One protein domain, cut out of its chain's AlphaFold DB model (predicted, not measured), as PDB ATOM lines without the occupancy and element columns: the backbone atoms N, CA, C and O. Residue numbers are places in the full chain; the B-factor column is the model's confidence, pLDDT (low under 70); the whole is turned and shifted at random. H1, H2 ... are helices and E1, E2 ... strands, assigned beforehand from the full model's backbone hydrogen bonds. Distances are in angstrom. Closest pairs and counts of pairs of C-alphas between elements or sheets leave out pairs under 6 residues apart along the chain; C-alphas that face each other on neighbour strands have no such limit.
ATOM      1  N   LEU A 204     -22.671 -39.747 -89.092       89.38
ATOM      2  CA  LEU A 204     -21.228 -39.742 -88.973       89.38
ATOM      3  C   LEU A 204     -20.824 -40.759 -87.914       89.38
ATOM      4  O   LEU A 204     -21.114 -40.576 -86.733       89.38
ATOM      5  N   VAL A 205     -20.117 -41.805 -88.334       91.44
ATOM      6  CA  VAL A 205     -19.439 -42.716 -87.408       91.44
ATOM      7  C   VAL A 205     -17.986 -42.282 -87.266       91.44
ATOM      8  O   VAL A 205     -17.292 -42.091 -88.263       91.44
ATOM      9  N   LYS A 206     -17.531 -42.138 -86.024       92.19
ATOM     10  CA  LYS A 206     -16.147 -41.825 -85.651       92.19
ATOM     11  C   LYS A 206     -15.728 -42.678 -84.462       92.19
ATOM     12  O   LYS A 206     -16.573 -43.159 -83.711       92.19
ATOM     13  N   ASN A 207     -14.433 -42.871 -84.259       91.06
ATOM     14  CA  ASN A 207     -13.933 -43.479 -83.032       91.06
ATOM     15  C   ASN A 207     -13.939 -42.433 -81.900       91.06
ATOM     16  O   ASN A 207     -13.803 -41.229 -82.133       91.06
ATOM     17  N   PHE A 208     -14.118 -42.879 -80.660       88.56
ATOM     18  CA  PHE A 208     -14.082 -42.001 -79.493       88.56
ATOM     19  C   PHE A 208     -12.695 -41.345 -79.351       88.56
ATOM     20  O   PHE A 208     -11.673 -42.020 -79.471       88.56
ATOM     21  N   GLY A 209     -12.671 -40.029 -79.124       82.44
ATOM     22  CA  GLY A 209     -11.460 -39.199 -79.157       82.44
ATOM     23  C   GLY A 209     -11.189 -38.501 -80.499       82.44
ATOM     24  O   GLY A 209     -10.344 -37.609 -80.556       82.44
ATOM     25  N   GLU A 210     -11.908 -38.832 -81.579       86.75
ATOM     26  CA  GLU A 210     -11.867 -38.034 -82.808       86.75
ATOM     27  C   GLU A 210     -12.681 -36.741 -82.668       86.75
ATOM     28  O   GLU A 210     -13.808 -36.744 -82.174       86.75
ATOM     29  N   LYS A 211     -12.146 -35.622 -83.173       81.62
ATOM     30  CA  LYS A 211     -12.813 -34.314 -83.090       81.62
ATOM     31  C   LYS A 211     -14.136 -34.306 -83.866       81.62
ATOM     32  O   LYS A 211     -14.160 -34.556 -85.076       81.62
ATOM     33  N   VAL A 212     -15.219 -33.945 -83.186       83.88
ATOM     34  CA  VAL A 212     -16.547 -33.667 -83.759       83.88
ATOM     35  C   VAL A 212     -16.752 -32.150 -83.818       83.88
ATOM     36  O   VAL A 212     -16.206 -31.417 -82.993       83.88
ATOM     37  N   ASP A 213     -17.491 -31.661 -84.814       78.31
ATOM     38  CA  ASP A 213     -17.921 -30.260 -84.842       78.31
ATOM     39  C   ASP A 213     -19.063 -30.064 -83.821       78.31
ATOM     40  O   ASP A 213     -20.059 -30.789 -83.904       78.31
ATOM     41  N   PRO A 214     -18.973 -29.115 -82.868       71.81
ATOM     42  CA  PRO A 214     -20.060 -28.827 -81.926       71.81
ATOM     43  C   PRO A 214     -21.414 -28.508 -82.585       71.81
ATOM     44  O   PRO A 214     -22.448 -28.648 -81.926       71.81
ATOM     45  N   TYR A 215     -21.400 -28.101 -83.860       70.19
ATOM     46  CA  TYR A 215     -22.555 -27.755 -84.692       70.19
ATOM     47  C   TYR A 215     -22.840 -28.781 -85.810       70.19
ATOM     48  O   TYR A 215     -23.546 -28.462 -86.770       70.19
ATOM     49  N   GLU A 216     -22.300 -30.003 -85.710       77.88
ATOM     50  CA  GLU A 216     -22.586 -31.094 -86.649       77.88
ATOM     51  C   GLU A 216     -24.103 -31.333 -86.776       77.88
ATOM     52  O   GLU A 216     -24.817 -31.483 -85.782       77.88
ATOM     53  N   LYS A 217     -24.592 -31.347 -88.023       74.06
ATOM     54  CA  LYS A 217     -26.022 -31.492 -88.355       74.06
ATOM     55  C   LYS A 217     -26.436 -32.951 -88.537       74.06
ATOM     56  O   LYS A 217     -27.620 -33.266 -88.449       74.06
ATOM     57  N   ARG A 218     -25.469 -33.823 -88.820       84.25
ATOM     58  CA  ARG A 218     -25.653 -35.273 -88.926       84.25
ATOM     59  C   ARG A 218     -25.788 -35.906 -87.550       84.25
ATOM     60  O   ARG A 218     -25.353 -35.347 -86.545       84.25
ATOM     61  N   VAL A 219     -26.345 -37.110 -87.505       88.06
ATOM     62  CA  VAL A 219     -26.342 -37.900 -86.267       88.06
ATOM     63  C   VAL A 219     -24.951 -38.474 -86.033       88.06
ATOM     64  O   VAL A 219     -24.407 -39.160 -86.899       88.06
ATOM     65  N   VAL A 220     -24.377 -38.202 -84.864       91.31
ATOM     66  CA  VAL A 220     -23.012 -38.612 -84.523       91.31
ATOM     67  C   VAL A 220     -23.020 -39.889 -83.690       91.31
ATOM     68  O   VAL A 220     -23.627 -39.940 -82.622       91.31
ATOM     69  N   PHE A 221     -22.273 -40.892 -84.143       93.62
ATOM     70  CA  PHE A 221     -21.952 -42.100 -83.388       93.62
ATOM     71  C   PHE A 221     -20.448 -42.129 -83.104       93.62
ATOM     72  O   PHE A 221     -19.644 -42.393 -83.999       93.62
ATOM     73  N   LEU A 222     -20.067 -41.870 -81.855       93.62
ATOM     74  CA  LEU A 222     -18.712 -42.112 -81.363       93.62
ATOM     75  C   LEU A 222     -18.603 -43.565 -80.899       93.62
ATOM     76  O   LEU A 222     -19.411 -44.006 -80.089       93.62
ATOM     77  N   ILE A 223     -17.613 -44.313 -81.383       94.19
ATOM     78  CA  ILE A 223     -17.386 -45.718 -81.018       94.19
ATOM     79  C   ILE A 223     -16.103 -45.835 -80.190       94.19
ATOM     80  O   ILE A 223     -15.012 -45.549 -80.681       94.19
ATOM     81  N   GLY A 224     -16.225 -46.276 -78.939       91.88
ATOM     82  CA  GLY A 224     -15.103 -46.565 -78.039       91.88
ATOM     83  C   GLY A 224     -15.147 -48.004 -77.524       91.88
ATOM     84  O   GLY A 224     -16.154 -48.689 -77.683       91.88
ATOM     85  N   ARG A 225     -14.076 -48.483 -76.881       92.81
ATOM     86  CA  ARG A 225     -14.088 -49.777 -76.168       92.81
ATOM     87  C   ARG A 225     -14.649 -49.611 -74.750       92.81
ATOM     88  O   ARG A 225     -14.330 -48.629 -74.086       92.81
ATOM     89  N   GLY A 226     -15.440 -50.572 -74.273       92.69
ATOM     90  CA  GLY A 226     -15.996 -50.593 -72.915       92.69
ATOM     91  C   GLY A 226     -16.859 -51.829 -72.633       92.69
ATOM     92  O   GLY A 226     -16.474 -52.934 -72.996       92.69
ATOM     93  N   ASP A 227     -18.000 -51.672 -71.949       91.69
ATOM     94  CA  ASP A 227     -18.776 -52.789 -71.371       91.69
ATOM     95  C   ASP A 227     -20.061 -53.189 -72.135       91.69
ATOM     96  O   ASP A 227     -20.825 -54.047 -71.678       91.69
ATOM     97  N   GLY A 228     -20.300 -52.628 -73.323       93.25
ATOM     98  CA  GLY A 228     -21.556 -52.795 -74.060       93.25
ATOM     99  C   GLY A 228     -22.608 -51.825 -73.539       93.25
ATOM    100  O   GLY A 228     -23.595 -52.228 -72.915       93.25
ATOM    101  N   ARG A 229     -22.355 -50.531 -73.756       95.25
ATOM    102  CA  ARG A 229     -23.151 -49.419 -73.226       95.25
ATOM    103  C   ARG A 229     -23.310 -48.316 -74.264       95.25
ATOM    104  O   ARG A 229     -22.377 -48.030 -75.006       95.25
ATOM    105  N   ILE A 230     -24.478 -47.689 -74.297       95.25
ATOM    106  CA  ILE A 230     -24.749 -46.486 -75.082       95.25
ATOM    107  C   ILE A 230     -24.947 -45.332 -74.109       95.25
ATOM    108  O   ILE A 230     -25.819 -45.390 -73.243       95.25
ATOM    109  N   ILE A 231     -24.130 -44.296 -74.254       92.75
ATOM    110  CA  ILE A 231     -24.193 -43.082 -73.454       92.75
ATOM    111  C   ILE A 231     -24.677 -41.946 -74.351       92.75
ATOM    112  O   ILE A 231     -24.149 -41.740 -75.446       92.75
ATOM    113  N   TYR A 232     -25.684 -41.209 -73.894       90.81
ATOM    114  CA  TYR A 232     -26.198 -40.024 -74.579       90.81
ATOM    115  C   TYR A 232     -26.193 -38.817 -73.643       90.81
ATOM    116  O   TYR A 232     -26.194 -38.957 -72.416       90.81
ATOM    117  N   ARG A 233     -26.155 -37.619 -74.235       83.69
ATOM    118  CA  ARG A 233     -26.065 -36.373 -73.475       83.69
ATOM    119  C   ARG A 233     -27.333 -36.148 -72.644       83.69
ATOM    120  O   ARG A 233     -28.443 -36.285 -73.154       83.69
ATOM    121  N   ASN A 234     -27.160 -35.779 -71.378       78.25
ATOM    122  CA  ASN A 234     -28.260 -35.378 -70.503       78.25
ATOM    123  C   ASN A 234     -28.793 -33.974 -70.851       78.25
ATOM    124  O   ASN A 234     -28.078 -33.132 -71.398       78.25
ATOM    125  N   TYR A 235     -30.047 -33.706 -70.481       72.38
ATOM    126  CA  TYR A 235     -30.654 -32.381 -70.643       72.38
ATOM    127  C   TYR A 235     -29.871 -31.301 -69.872       72.38
ATOM    128  O   TYR A 235     -29.676 -31.414 -68.657       72.38
ATOM    129  N   THR A 236     -29.442 -30.237 -70.558       68.19
ATOM    130  CA  THR A 236     -28.636 -29.159 -69.964       68.19
ATOM    131  C   THR A 236     -29.499 -27.915 -69.722       68.19
ATOM    132  O   THR A 236     -29.882 -27.222 -70.661       68.19
ATOM    133  N   ARG A 237     -29.768 -27.565 -68.451       62.78
ATOM    134  CA  ARG A 237     -30.605 -26.393 -68.091       62.78
ATOM    135  C   ARG A 237     -30.117 -25.076 -68.712       62.78
ATOM    136  O   ARG A 237     -30.939 -24.224 -69.046       62.78
ATOM    137  N   ASP A 238     -28.809 -24.935 -68.906       63.44
ATOM    138  CA  ASP A 238     -28.172 -23.737 -69.465       63.44
ATOM    139  C   ASP A 238     -28.550 -23.480 -70.935       63.44
ATOM    140  O   ASP A 238     -28.500 -22.339 -71.396       63.44
ATOM    141  N   LEU A 239     -29.002 -24.513 -71.660       63.75
ATOM    142  CA  LEU A 239     -29.456 -24.423 -73.053       63.75
ATOM    143  C   LEU A 239     -30.935 -24.014 -73.187       63.75
ATOM    144  O   LEU A 239     -31.441 -23.910 -74.302       63.75
ATOM    145  N   LYS A 240     -31.634 -23.743 -72.071       64.56
ATOM    146  CA  LYS A 240     -33.013 -23.206 -72.030       64.56
ATOM    147  C   LYS A 240     -34.040 -23.986 -72.878       64.56
ATOM    148  O   LYS A 240     -35.004 -23.398 -73.360       64.56
ATOM    149  N   GLY A 241     -33.850 -25.294 -73.057       61.56
ATOM    150  CA  GLY A 241     -34.746 -26.147 -73.847       61.56
ATOM    151  C   GLY A 241     -34.398 -26.275 -75.335       61.56
ATOM    152  O   GLY A 241     -35.046 -27.056 -76.028       61.56
ATOM    153  N   LEU A 242     -33.374 -25.572 -75.837       62.38
ATOM    154  CA  LEU A 242     -32.940 -25.666 -77.241       62.38
ATOM    155  C   LEU A 242     -32.407 -27.063 -77.612       62.38
ATOM    156  O   LEU A 242     -32.456 -27.457 -78.774       62.38
ATOM    157  N   ASP A 243     -31.936 -27.826 -76.625       68.81
ATOM    158  CA  ASP A 243     -31.448 -29.200 -76.753       68.81
ATOM    159  C   ASP A 243     -32.556 -30.265 -76.666       68.81
ATOM    160  O   ASP A 243     -32.289 -31.436 -76.933       68.81
ATOM    161  N   PHE A 244     -33.803 -29.905 -76.337       71.31
ATOM    162  CA  PHE A 244     -34.864 -30.873 -76.020       71.31
ATOM    163  C   PHE A 244     -35.200 -31.825 -77.183       71.31
ATOM    164  O   PHE A 244     -35.378 -33.031 -76.985       71.31
ATOM    165  N   THR A 245     -35.226 -31.306 -78.415       75.62
ATOM    166  CA  THR A 245     -35.431 -32.107 -79.632       75.62
ATOM    167  C   THR A 245     -34.297 -33.114 -79.824       75.62
ATOM    168  O   THR A 245     -34.551 -34.302 -80.034       75.62
ATOM    169  N   SER A 246     -33.049 -32.664 -79.698       75.69
ATOM    170  CA  SER A 246     -31.857 -33.494 -79.905       75.69
ATOM    171  C   SER A 246     -31.661 -34.515 -78.781       75.69
ATOM    172  O   SER A 246     -31.302 -35.662 -79.052       75.69
ATOM    173  N   TYR A 247     -32.008 -34.155 -77.541       82.88
ATOM    174  CA  TYR A 247     -32.110 -35.054 -76.390       82.88
ATOM    175  C   TYR A 247     -33.112 -36.187 -76.648       82.88
ATOM    176  O   TYR A 247     -32.752 -37.363 -76.586       82.88
ATOM    177  N   SER A 248     -34.356 -35.842 -77.001       83.00
ATOM    178  CA  SER A 248     -35.431 -36.812 -77.250       83.00
ATOM    179  C   SER A 248     -35.076 -37.777 -78.390       83.00
ATOM    180  O   SER A 248     -35.224 -38.996 -78.263       83.00
ATOM    181  N   GLN A 249     -34.511 -37.251 -79.481       85.19
ATOM    182  CA  GLN A 249     -34.063 -38.063 -80.612       85.19
ATOM    183  C   GLN A 249     -32.866 -38.963 -80.273       85.19
ATOM    184  O   GLN A 249     -32.858 -40.118 -80.702       85.19
ATOM    185  N   SER A 250     -31.891 -38.476 -79.495       88.69
ATOM    186  CA  SER A 250     -30.747 -39.285 -79.044       88.69
ATOM    187  C   SER A 250     -31.218 -40.420 -78.136       88.69
ATOM    188  O   SER A 250     -30.845 -41.571 -78.343       88.69
ATOM    189  N   LYS A 251     -32.119 -40.126 -77.192       90.56
ATOM    190  CA  LYS A 251     -32.707 -41.113 -76.279       90.56
ATOM    191  C   LYS A 251     -33.449 -42.229 -77.019       90.56
ATOM    192  O   LYS A 251     -33.218 -43.398 -76.717       90.56
ATOM    193  N   LYS A 252     -34.277 -41.888 -78.017       90.25
ATOM    194  CA  LYS A 252     -34.987 -42.881 -78.845       90.25
ATOM    195  C   LYS A 252     -34.007 -43.801 -79.589       90.25
ATOM    196  O   LYS A 252     -34.149 -45.018 -79.512       90.25
ATOM    197  N   LEU A 253     -32.992 -43.235 -80.253       90.62
ATOM    198  CA  LEU A 253     -31.968 -44.019 -80.960       90.62
ATOM    199  C   LEU A 253     -31.159 -44.911 -80.007       90.62
ATOM    200  O   LEU A 253     -30.909 -46.075 -80.316       90.62
ATOM    201  N   ALA A 254     -30.779 -44.392 -78.835       93.31
ATOM    202  CA  ALA A 254     -30.068 -45.162 -77.819       93.31
ATOM    203  C   ALA A 254     -30.889 -46.369 -77.346       93.31
ATOM    204  O   ALA A 254     -30.340 -47.457 -77.208       93.31
ATOM    205  N   GLN A 255     -32.198 -46.197 -77.142       93.88
ATOM    206  CA  GLN A 255     -33.103 -47.280 -76.753       93.88
ATOM    207  C   GLN A 255     -33.211 -48.365 -77.829       93.88
ATOM    208  O   GLN A 255     -33.066 -49.545 -77.515       93.88
ATOM    209  N   GLU A 256     -33.399 -47.976 -79.090       93.44
ATOM    210  CA  GLU A 256     -33.540 -48.912 -80.210       93.44
ATOM    211  C   GLU A 256     -32.259 -49.731 -80.449       93.44
ATOM    212  O   GLU A 256     -32.295 -50.963 -80.503       93.44
ATOM    213  N   ILE A 257     -31.095 -49.072 -80.498       93.50
ATOM    214  CA  ILE A 257     -29.807 -49.754 -80.700       93.50
ATOM    215  C   ILE A 257     -29.454 -50.616 -79.480       93.50
ATOM    216  O   ILE A 257     -28.984 -51.743 -79.645       93.50
ATOM    217  N   ALA A 258     -29.716 -50.143 -78.256       94.25
ATOM    218  CA  ALA A 258     -29.448 -50.921 -77.047       94.25
ATOM    219  C   ALA A 258     -30.304 -52.191 -76.963       94.25
ATOM    220  O   ALA A 258     -29.794 -53.233 -76.545       94.25
ATOM    221  N   GLN A 259     -31.563 -52.137 -77.413       94.06
ATOM    222  CA  GLN A 259     -32.439 -53.305 -77.512       94.06
ATOM    223  C   GLN A 259     -31.905 -54.334 -78.524       94.06
ATOM    224  O   GLN A 259     -31.903 -55.529 -78.236       94.06
ATOM    225  N   LEU A 260     -31.404 -53.885 -79.681       93.31
ATOM    226  CA  LEU A 260     -30.856 -54.760 -80.729       93.31
ATOM    227  C   LEU A 260     -29.470 -55.345 -80.382       93.31
ATOM    228  O   LEU A 260     -29.141 -56.459 -80.797       93.31
ATOM    229  N   MET A 261     -28.657 -54.615 -79.609       93.25
ATOM    230  CA  MET A 261     -27.311 -55.031 -79.185       93.25
ATOM    231  C   MET A 261     -27.259 -55.706 -77.803       93.25
ATOM    232  O   MET A 261     -26.218 -56.252 -77.435       93.25
ATOM    233  N   ASN A 262     -28.356 -55.688 -77.037       94.19
ATOM    234  CA  ASN A 262     -28.381 -56.040 -75.611       94.19
ATOM    235  C   ASN A 262     -27.308 -55.262 -74.813       94.19
ATOM    236  O   ASN A 262     -26.422 -55.832 -74.159       94.19
ATOM    237  N   TYR A 263     -27.346 -53.936 -74.956       96.06
ATOM    238  CA  TYR A 263     -26.457 -52.984 -74.285       96.06
ATOM    239  C   TYR A 263     -27.188 -52.246 -73.159       96.06
ATOM    240  O   TYR A 263     -28.414 -52.137 -73.144       96.06
ATOM    241  N   LYS A 264     -26.421 -51.705 -72.210       96.19
ATOM    242  CA  LYS A 264     -26.939 -50.785 -71.188       96.19
ATOM    243  C   LYS A 264     -27.080 -49.375 -71.761       96.19
ATOM    244  O   LYS A 264     -26.384 -49.020 -72.708       96.19
ATOM    245  N   ILE A 265     -27.932 -48.561 -71.149       95.44
ATOM    246  CA  ILE A 265     -28.115 -47.149 -71.502       95.44
ATOM    247  C   ILE A 265     -27.711 -46.289 -70.305       95.44
ATOM    248  O   ILE A 265     -28.073 -46.607 -69.172       95.44
ATOM    249  N   GLU A 266     -26.992 -45.200 -70.557       93.12
ATOM    250  CA  GLU A 266     -26.613 -44.204 -69.556       93.12
ATOM    251  C   GLU A 266     -26.834 -42.783 -70.095       93.12
ATOM    252  O   GLU A 266     -26.652 -42.511 -71.281       93.12
ATOM    253  N   GLU A 267     -27.249 -41.874 -69.217       89.94
ATOM    254  CA  GLU A 267     -27.508 -40.469 -69.530       89.94
ATOM    255  C   GLU A 267     -26.475 -39.615 -68.773       89.94
ATOM    256  O   GLU A 267     -26.472 -39.603 -67.544       89.94
ATOM    257  N   CYS A 268     -25.561 -38.950 -69.489       83.69
ATOM    258  CA  CYS A 268     -24.368 -38.325 -68.897       83.69
ATOM    259  C   CYS A 268     -23.909 -37.084 -69.695       83.69
ATOM    260  O   CYS A 268     -23.984 -37.102 -70.926       83.69
ATOM    261  N   PRO A 269     -23.415 -36.004 -69.055       73.25
ATOM    262  CA  PRO A 269     -22.869 -34.836 -69.754       73.25
ATOM    263  C   PRO A 269     -21.533 -35.151 -70.453       73.25
ATOM    264  O   PRO A 269     -20.457 -34.944 -69.897       73.25
ATOM    265  N   ILE A 270     -21.597 -35.621 -71.702       71.12
ATOM    266  CA  ILE A 270     -20.423 -35.790 -72.570       71.12
ATOM    267  C   ILE A 270     -20.172 -34.496 -73.359       71.12
ATOM    268  O   ILE A 270     -21.071 -33.974 -74.025       71.12
ATOM    269  N   TYR A 271     -18.935 -33.993 -73.295       63.22
ATOM    270  CA  TYR A 271     -18.493 -32.781 -73.999       63.22
ATOM    271  C   TYR A 271     -18.115 -33.022 -75.469       63.22
ATOM    272  O   TYR A 271     -18.211 -32.096 -76.267       63.22
ATOM    273  N   ASP A 272     -17.749 -34.254 -75.838       72.50
ATOM    274  CA  ASP A 272     -17.373 -34.638 -77.211       72.50
ATOM    275  C   ASP A 272     -18.577 -34.857 -78.152       72.50
ATOM    276  O   ASP A 272     -18.404 -35.106 -79.346       72.50
ATOM    277  N   LEU A 273     -19.806 -34.781 -77.628       80.00
ATOM    278  CA  LEU A 273     -21.045 -34.841 -78.408       80.00
ATOM    279  C   LEU A 273     -21.526 -33.419 -78.768       80.00
ATOM    280  O   LEU A 273     -21.383 -32.508 -77.946       80.00
ATOM    281  N   PRO A 274     -22.113 -33.209 -79.964       76.56
ATOM    282  CA  PRO A 274     -22.525 -31.884 -80.429       76.56
ATOM    283  C   PRO A 274     -23.569 -31.246 -79.500       76.56
ATOM    284  O   PRO A 274     -24.480 -31.911 -79.011       76.56
ATOM    285  N   LEU A 275     -23.456 -29.933 -79.278       68.56
ATOM    286  CA  LEU A 275     -24.252 -29.204 -78.276       68.56
ATOM    287  C   LEU A 275     -25.709 -28.962 -78.699       68.56
ATOM    288  O   LEU A 275     -26.560 -28.736 -77.842       68.56
ATOM    289  N   GLY A 276     -25.993 -29.011 -80.004       65.88
ATOM    290  CA  GLY A 276     -27.351 -28.957 -80.560       65.88
ATOM    291  C   GLY A 276     -27.702 -30.133 -81.478       65.88
ATOM    292  O   GLY A 276     -28.830 -30.207 -81.958       65.88
ATOM    293  N   GLY A 277     -26.760 -31.045 -81.732       73.06
ATOM    294  CA  GLY A 277     -26.934 -32.195 -82.623       73.06
ATOM    295  C   GLY A 277     -27.379 -33.459 -81.883       73.06
ATOM    296  O   GLY A 277     -27.294 -33.554 -80.660       73.06
ATOM    297  N   VAL A 278     -27.843 -34.456 -82.635       84.12
ATOM    298  CA  VAL A 278     -28.143 -35.794 -82.099       84.12
ATOM    299  C   VAL A 278     -26.834 -36.578 -82.021       84.12
ATOM    300  O   VAL A 278     -26.136 -36.710 -83.027       84.12
ATOM    301  N   GLY A 279     -26.489 -37.102 -80.846       89.19
ATOM    302  CA  GLY A 279     -25.176 -37.703 -80.613       89.19
ATOM    303  C   GLY A 279     -25.196 -38.824 -79.581       89.19
ATOM    304  O   GLY A 279     -25.832 -38.699 -78.534       89.19
ATOM    305  N   LEU A 280     -24.471 -39.904 -79.877       93.31
ATOM    306  CA  LEU A 280     -24.331 -41.097 -79.042       93.31
ATOM    307  C   LEU A 280     -22.862 -41.518 -78.932       93.31
ATOM    308  O   LEU A 280     -22.141 -41.539 -79.928       93.31
ATOM    309  N   LEU A 281     -22.443 -41.930 -77.735       93.88
ATOM    310  CA  LEU A 281     -21.212 -42.685 -77.505       93.88
ATOM    311  C   LEU A 281     -21.570 -44.157 -77.282       93.88
ATOM    312  O   LEU A 281     -22.277 -44.492 -76.336       93.88
ATOM    313  N   VAL A 282     -21.072 -45.043 -78.138       95.31
ATOM    314  CA  VAL A 282     -21.275 -46.489 -78.058       95.31
ATOM    315  C   VAL A 282     -19.974 -47.161 -77.629       95.31
ATOM    316  O   VAL A 282     -18.964 -47.113 -78.329       95.31
ATOM    317  N   LEU A 283     -20.008 -47.803 -76.466       94.50
ATOM    318  CA  LEU A 283     -18.896 -48.533 -75.874       94.50
ATOM    319  C   LEU A 283     -19.024 -50.029 -76.195       94.50
ATOM    320  O   LEU A 283     -19.772 -50.739 -75.523       94.50
ATOM    321  N   ILE A 284     -18.317 -50.500 -77.226       95.19
ATOM    322  CA  ILE A 284     -18.317 -51.907 -77.673       95.19
ATOM    323  C   ILE A 284     -17.420 -52.783 -76.787       95.19
ATOM    324  O   ILE A 284     -16.381 -52.322 -76.310       95.19
ATOM    325  N   ARG A 285     -17.789 -54.052 -76.571       92.81
ATOM    326  CA  ARG A 285     -17.034 -54.983 -75.707       92.81
ATOM    327  C   ARG A 285     -15.794 -55.542 -76.396       92.81
ATOM    328  O   ARG A 285     -14.809 -55.868 -75.739       92.81
ATOM    329  N   ASN A 286     -15.846 -55.677 -77.718       89.81
ATOM    330  CA  ASN A 286     -14.767 -56.177 -78.565       89.81
ATOM    331  C   ASN A 286     -14.949 -55.668 -80.010       89.81
ATOM    332  O   ASN A 286     -16.009 -55.150 -80.355       89.81
ATOM    333  N   GLU A 287     -13.934 -55.823 -80.865       85.69
ATOM    334  CA  GLU A 287     -14.007 -55.360 -82.264       85.69
ATOM    335  C   GLU A 287     -15.006 -56.153 -83.125       85.69
ATOM    336  O   GLU A 287     -15.514 -55.614 -84.101       85.69
ATOM    337  N   GLN A 288     -15.343 -57.400 -82.768       84.81
ATOM    338  CA  GLN A 288     -16.311 -58.210 -83.523       84.81
ATOM    339  C   GLN A 288     -17.740 -57.646 -83.400       84.81
ATOM    340  O   GLN A 288     -18.533 -57.740 -84.331       84.81
ATOM    341  N   GLU A 289     -18.065 -56.986 -82.282       89.75
ATOM    342  CA  GLU A 289     -19.323 -56.243 -82.129       89.75
ATOM    343  C   GLU A 289     -19.380 -54.971 -83.006       89.75
ATOM    344  O   GLU A 289     -20.472 -54.437 -83.207       89.75
ATOM    345  N   LYS A 290     -18.252 -54.481 -83.554       89.81
ATOM    346  CA  LYS A 290     -18.198 -53.238 -84.351       89.81
ATOM    347  C   LYS A 290     -18.921 -53.371 -85.688       89.81
ATOM    348  O   LYS A 290     -19.689 -52.482 -86.039       89.81
ATOM    349  N   GLU A 291     -18.714 -54.469 -86.410       89.94
ATOM    350  CA  GLU A 291     -19.369 -54.720 -87.705       89.94
ATOM    351  C   GLU A 291     -20.890 -54.820 -87.526       89.94
ATOM    352  O   GLU A 291     -21.642 -54.060 -88.136       89.94
ATOM    353  N   LYS A 292     -21.336 -55.639 -86.567       92.19
ATOM    354  CA  LYS A 292     -22.750 -55.768 -86.187       92.19
ATOM    355  C   LYS A 292     -23.378 -54.434 -85.749       92.19
ATOM    356  O   LYS A 292     -24.536 -54.158 -86.060       92.19
ATOM    357  N   LEU A 293     -22.633 -53.596 -85.023       93.62
ATOM    358  CA  LEU A 293     -23.090 -52.259 -84.639       93.62
ATOM    359  C   LEU A 293     -23.297 -51.360 -85.867       93.62
ATOM    360  O   LEU A 293     -24.290 -50.641 -85.913       93.62
ATOM    361  N   LEU A 294     -22.397 -51.402 -86.854       92.38
ATOM    362  CA  LEU A 294     -22.525 -50.623 -88.090       92.38
ATOM    363  C   LEU A 294     -23.749 -51.054 -88.911       92.38
ATOM    364  O   LEU A 294     -24.496 -50.188 -89.359       92.38
ATOM    365  N   GLU A 295     -24.007 -52.361 -89.034       91.12
ATOM    366  CA  GLU A 295     -25.223 -52.895 -89.673       91.12
ATOM    367  C   GLU A 295     -26.504 -52.415 -88.971       91.12
ATOM    368  O   GLU A 295     -27.482 -52.031 -89.619       91.12
ATOM    369  N   ILE A 296     -26.510 -52.412 -87.633       92.44
ATOM    370  CA  ILE A 296     -27.653 -51.944 -86.840       92.44
ATOM    371  C   ILE A 296     -27.835 -50.433 -86.969       92.44
ATOM    372  O   ILE A 296     -28.967 -49.993 -87.151       92.44
ATOM    373  N   ILE A 297     -26.759 -49.639 -86.935       91.88
ATOM    374  CA  ILE A 297     -26.826 -48.197 -87.202       91.88
ATOM    375  C   ILE A 297     -27.416 -47.969 -88.596       91.88
ATOM    376  O   ILE A 297     -28.402 -47.252 -88.722       91.88
ATOM    377  N   GLU A 298     -26.900 -48.626 -89.634       88.56
ATOM    378  CA  GLU A 298     -27.428 -48.473 -90.989       88.56
ATOM    379  C   GLU A 298     -28.917 -48.857 -91.085       88.56
ATOM    380  O   GLU A 298     -29.702 -48.141 -91.707       88.56
ATOM    381  N   LYS A 299     -29.343 -49.939 -90.421       86.50
ATOM    382  CA  LYS A 299     -30.753 -50.355 -90.371       86.50
ATOM    383  C   LYS A 299     -31.650 -49.353 -89.634       86.50
ATOM    384  O   LYS A 299     -32.770 -49.109 -90.076       86.50
ATOM    385  N   VAL A 300     -31.199 -48.797 -88.511       87.12
ATOM    386  CA  VAL A 300     -31.963 -47.822 -87.709       87.12
ATOM    387  C   VAL A 300     -32.044 -46.468 -88.421       87.12
ATOM    388  O   VAL A 300     -33.066 -45.798 -88.353       87.12
ATOM    389  N   MET A 301     -31.007 -46.082 -89.167       83.62
ATOM    390  CA  MET A 301     -30.916 -44.780 -89.845       83.62
ATOM    391  C   MET A 301     -31.532 -44.761 -91.258       83.62
ATOM    392  O   MET A 301     -31.617 -43.702 -91.885       83.62
ATOM    393  N   ARG A 302     -31.959 -45.929 -91.762       72.62
ATOM    394  CA  ARG A 302     -32.724 -46.111 -93.011       72.62
ATOM    395  C   ARG A 302     -34.247 -46.222 -92.798       72.62
ATOM    396  O   ARG A 302     -34.955 -46.323 -93.800       72.62
ATOM    397  N   GLN A 303     -34.718 -46.253 -91.547       57.81
ATOM    398  CA  GLN A 303     -36.138 -46.254 -91.159       57.81
ATOM    399  C   GLN A 303     -36.655 -44.826 -90.947       57.81
ATOM    400  O   GLN A 303     -37.814 -44.593 -91.348       57.81
TER     401      GLN A 303
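AT A GLANCE: This is residues 204 to 303 of the 303 residues of the protein "DUF4941 domain-containing protein" of Thermotoga sp (UniProt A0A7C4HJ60). Picture one twisted sheet of five strands with two helices, H1 and H2, over one face and no named helix over the other. The long H1 runs along E3 and E5, and H2 covers E2, slanting to meet the later part of H1. The three tight links lie at one end of the strands, and the three long links reach out toward the other. The printed part has 100 residues, with E1, E2, E3, H1, E4, E5 and H2 along the chain; the sheet is mixed, in the order E1, E2, E5, E3, E4, and the class is mixed, helices and strands. The whole is compact, with a radius of gyration of the C-alphas of 12.6 A, in an elongated outline of 40 by 26 by 23 A.

HOW THE PARTS SIT: Start at the sheet, where E5, residues 279 to 284, is an inner strand. On one side of it find E2, residues 219 to 225, parallel at 24 degrees, with N 282 and O 222 2.8 A apart. Beyond E2 is the edge strand E1, residues 204 to 207, parallel at 19 degrees, with N 223 and O 206 at 2.8 A. On the other side of E5 find E3, residues 229 to 232, antiparallel at 166 degrees, with N 231 and O 281 at 2.8 A. The other edge strand is E4, residues 264 to 267, parallel to E3 at 22 degrees, with N 230 and O 264 at 2.8 A. From edge to edge the strands' lines turn by 79 degrees. Now look at H1, residues 244 to 261, on the sheet at a height of 7.1 A. It lies over E3 and only just over E5, on which 3 of its C-alphas fall, and runs along the strands, at 5 degrees to E3 on the local plane. Its closest C-alphas to E3 are those of Ala 254 and Ile 230, 6.1 A apart. E3, H1 and E4 form a strand-helix-strand unit, two parallel neighbour strands with a helix between, whose crossover is right-handed. H2, residues 288 to 301, is on the same face at a height of 10.0 A, over E2 and along it at 13 degrees on the local plane; a sheet with helices on one face makes two layers. With residues 253 to 261 alone, H1 touches H2, opposite ways at a steep tilt of 49 degrees; the closest C-alphas are those of Ile 257 and Ile 296, 6.9 A apart. In H1 every O i to N i+4 pair is within hydrogen-bond range; in H2, 9 of 10 are.

IN THESE COORDINATES: Find C-alpha 204 at (-21.228, -39.742, -88.973), where E1 begins its 10.1 A. E2 spans 19.8 A, E5 16.0 A, E3 10.0 A and E4 10.5 A. From C-alpha 244 at (-34.864, -30.873, -76.020), H1 runs 25.5 A. H2 runs 20.8 A to C-alpha 301 at (-30.916, -44.780, -89.845).

THE WHOLE: The C-alphas farthest apart, those of Lys 240 and Gln 288, are 40.5 A apart. The printed part has no cut and ends at residue 303, the chain's last. The links E1 to E2, E3 to H1 and E4 to E5 are long, with 11 residues each. The mean pLDDT of the printed part is 84.6; residues 236 to 243, 271, 275 to 276 and 303 are under 70.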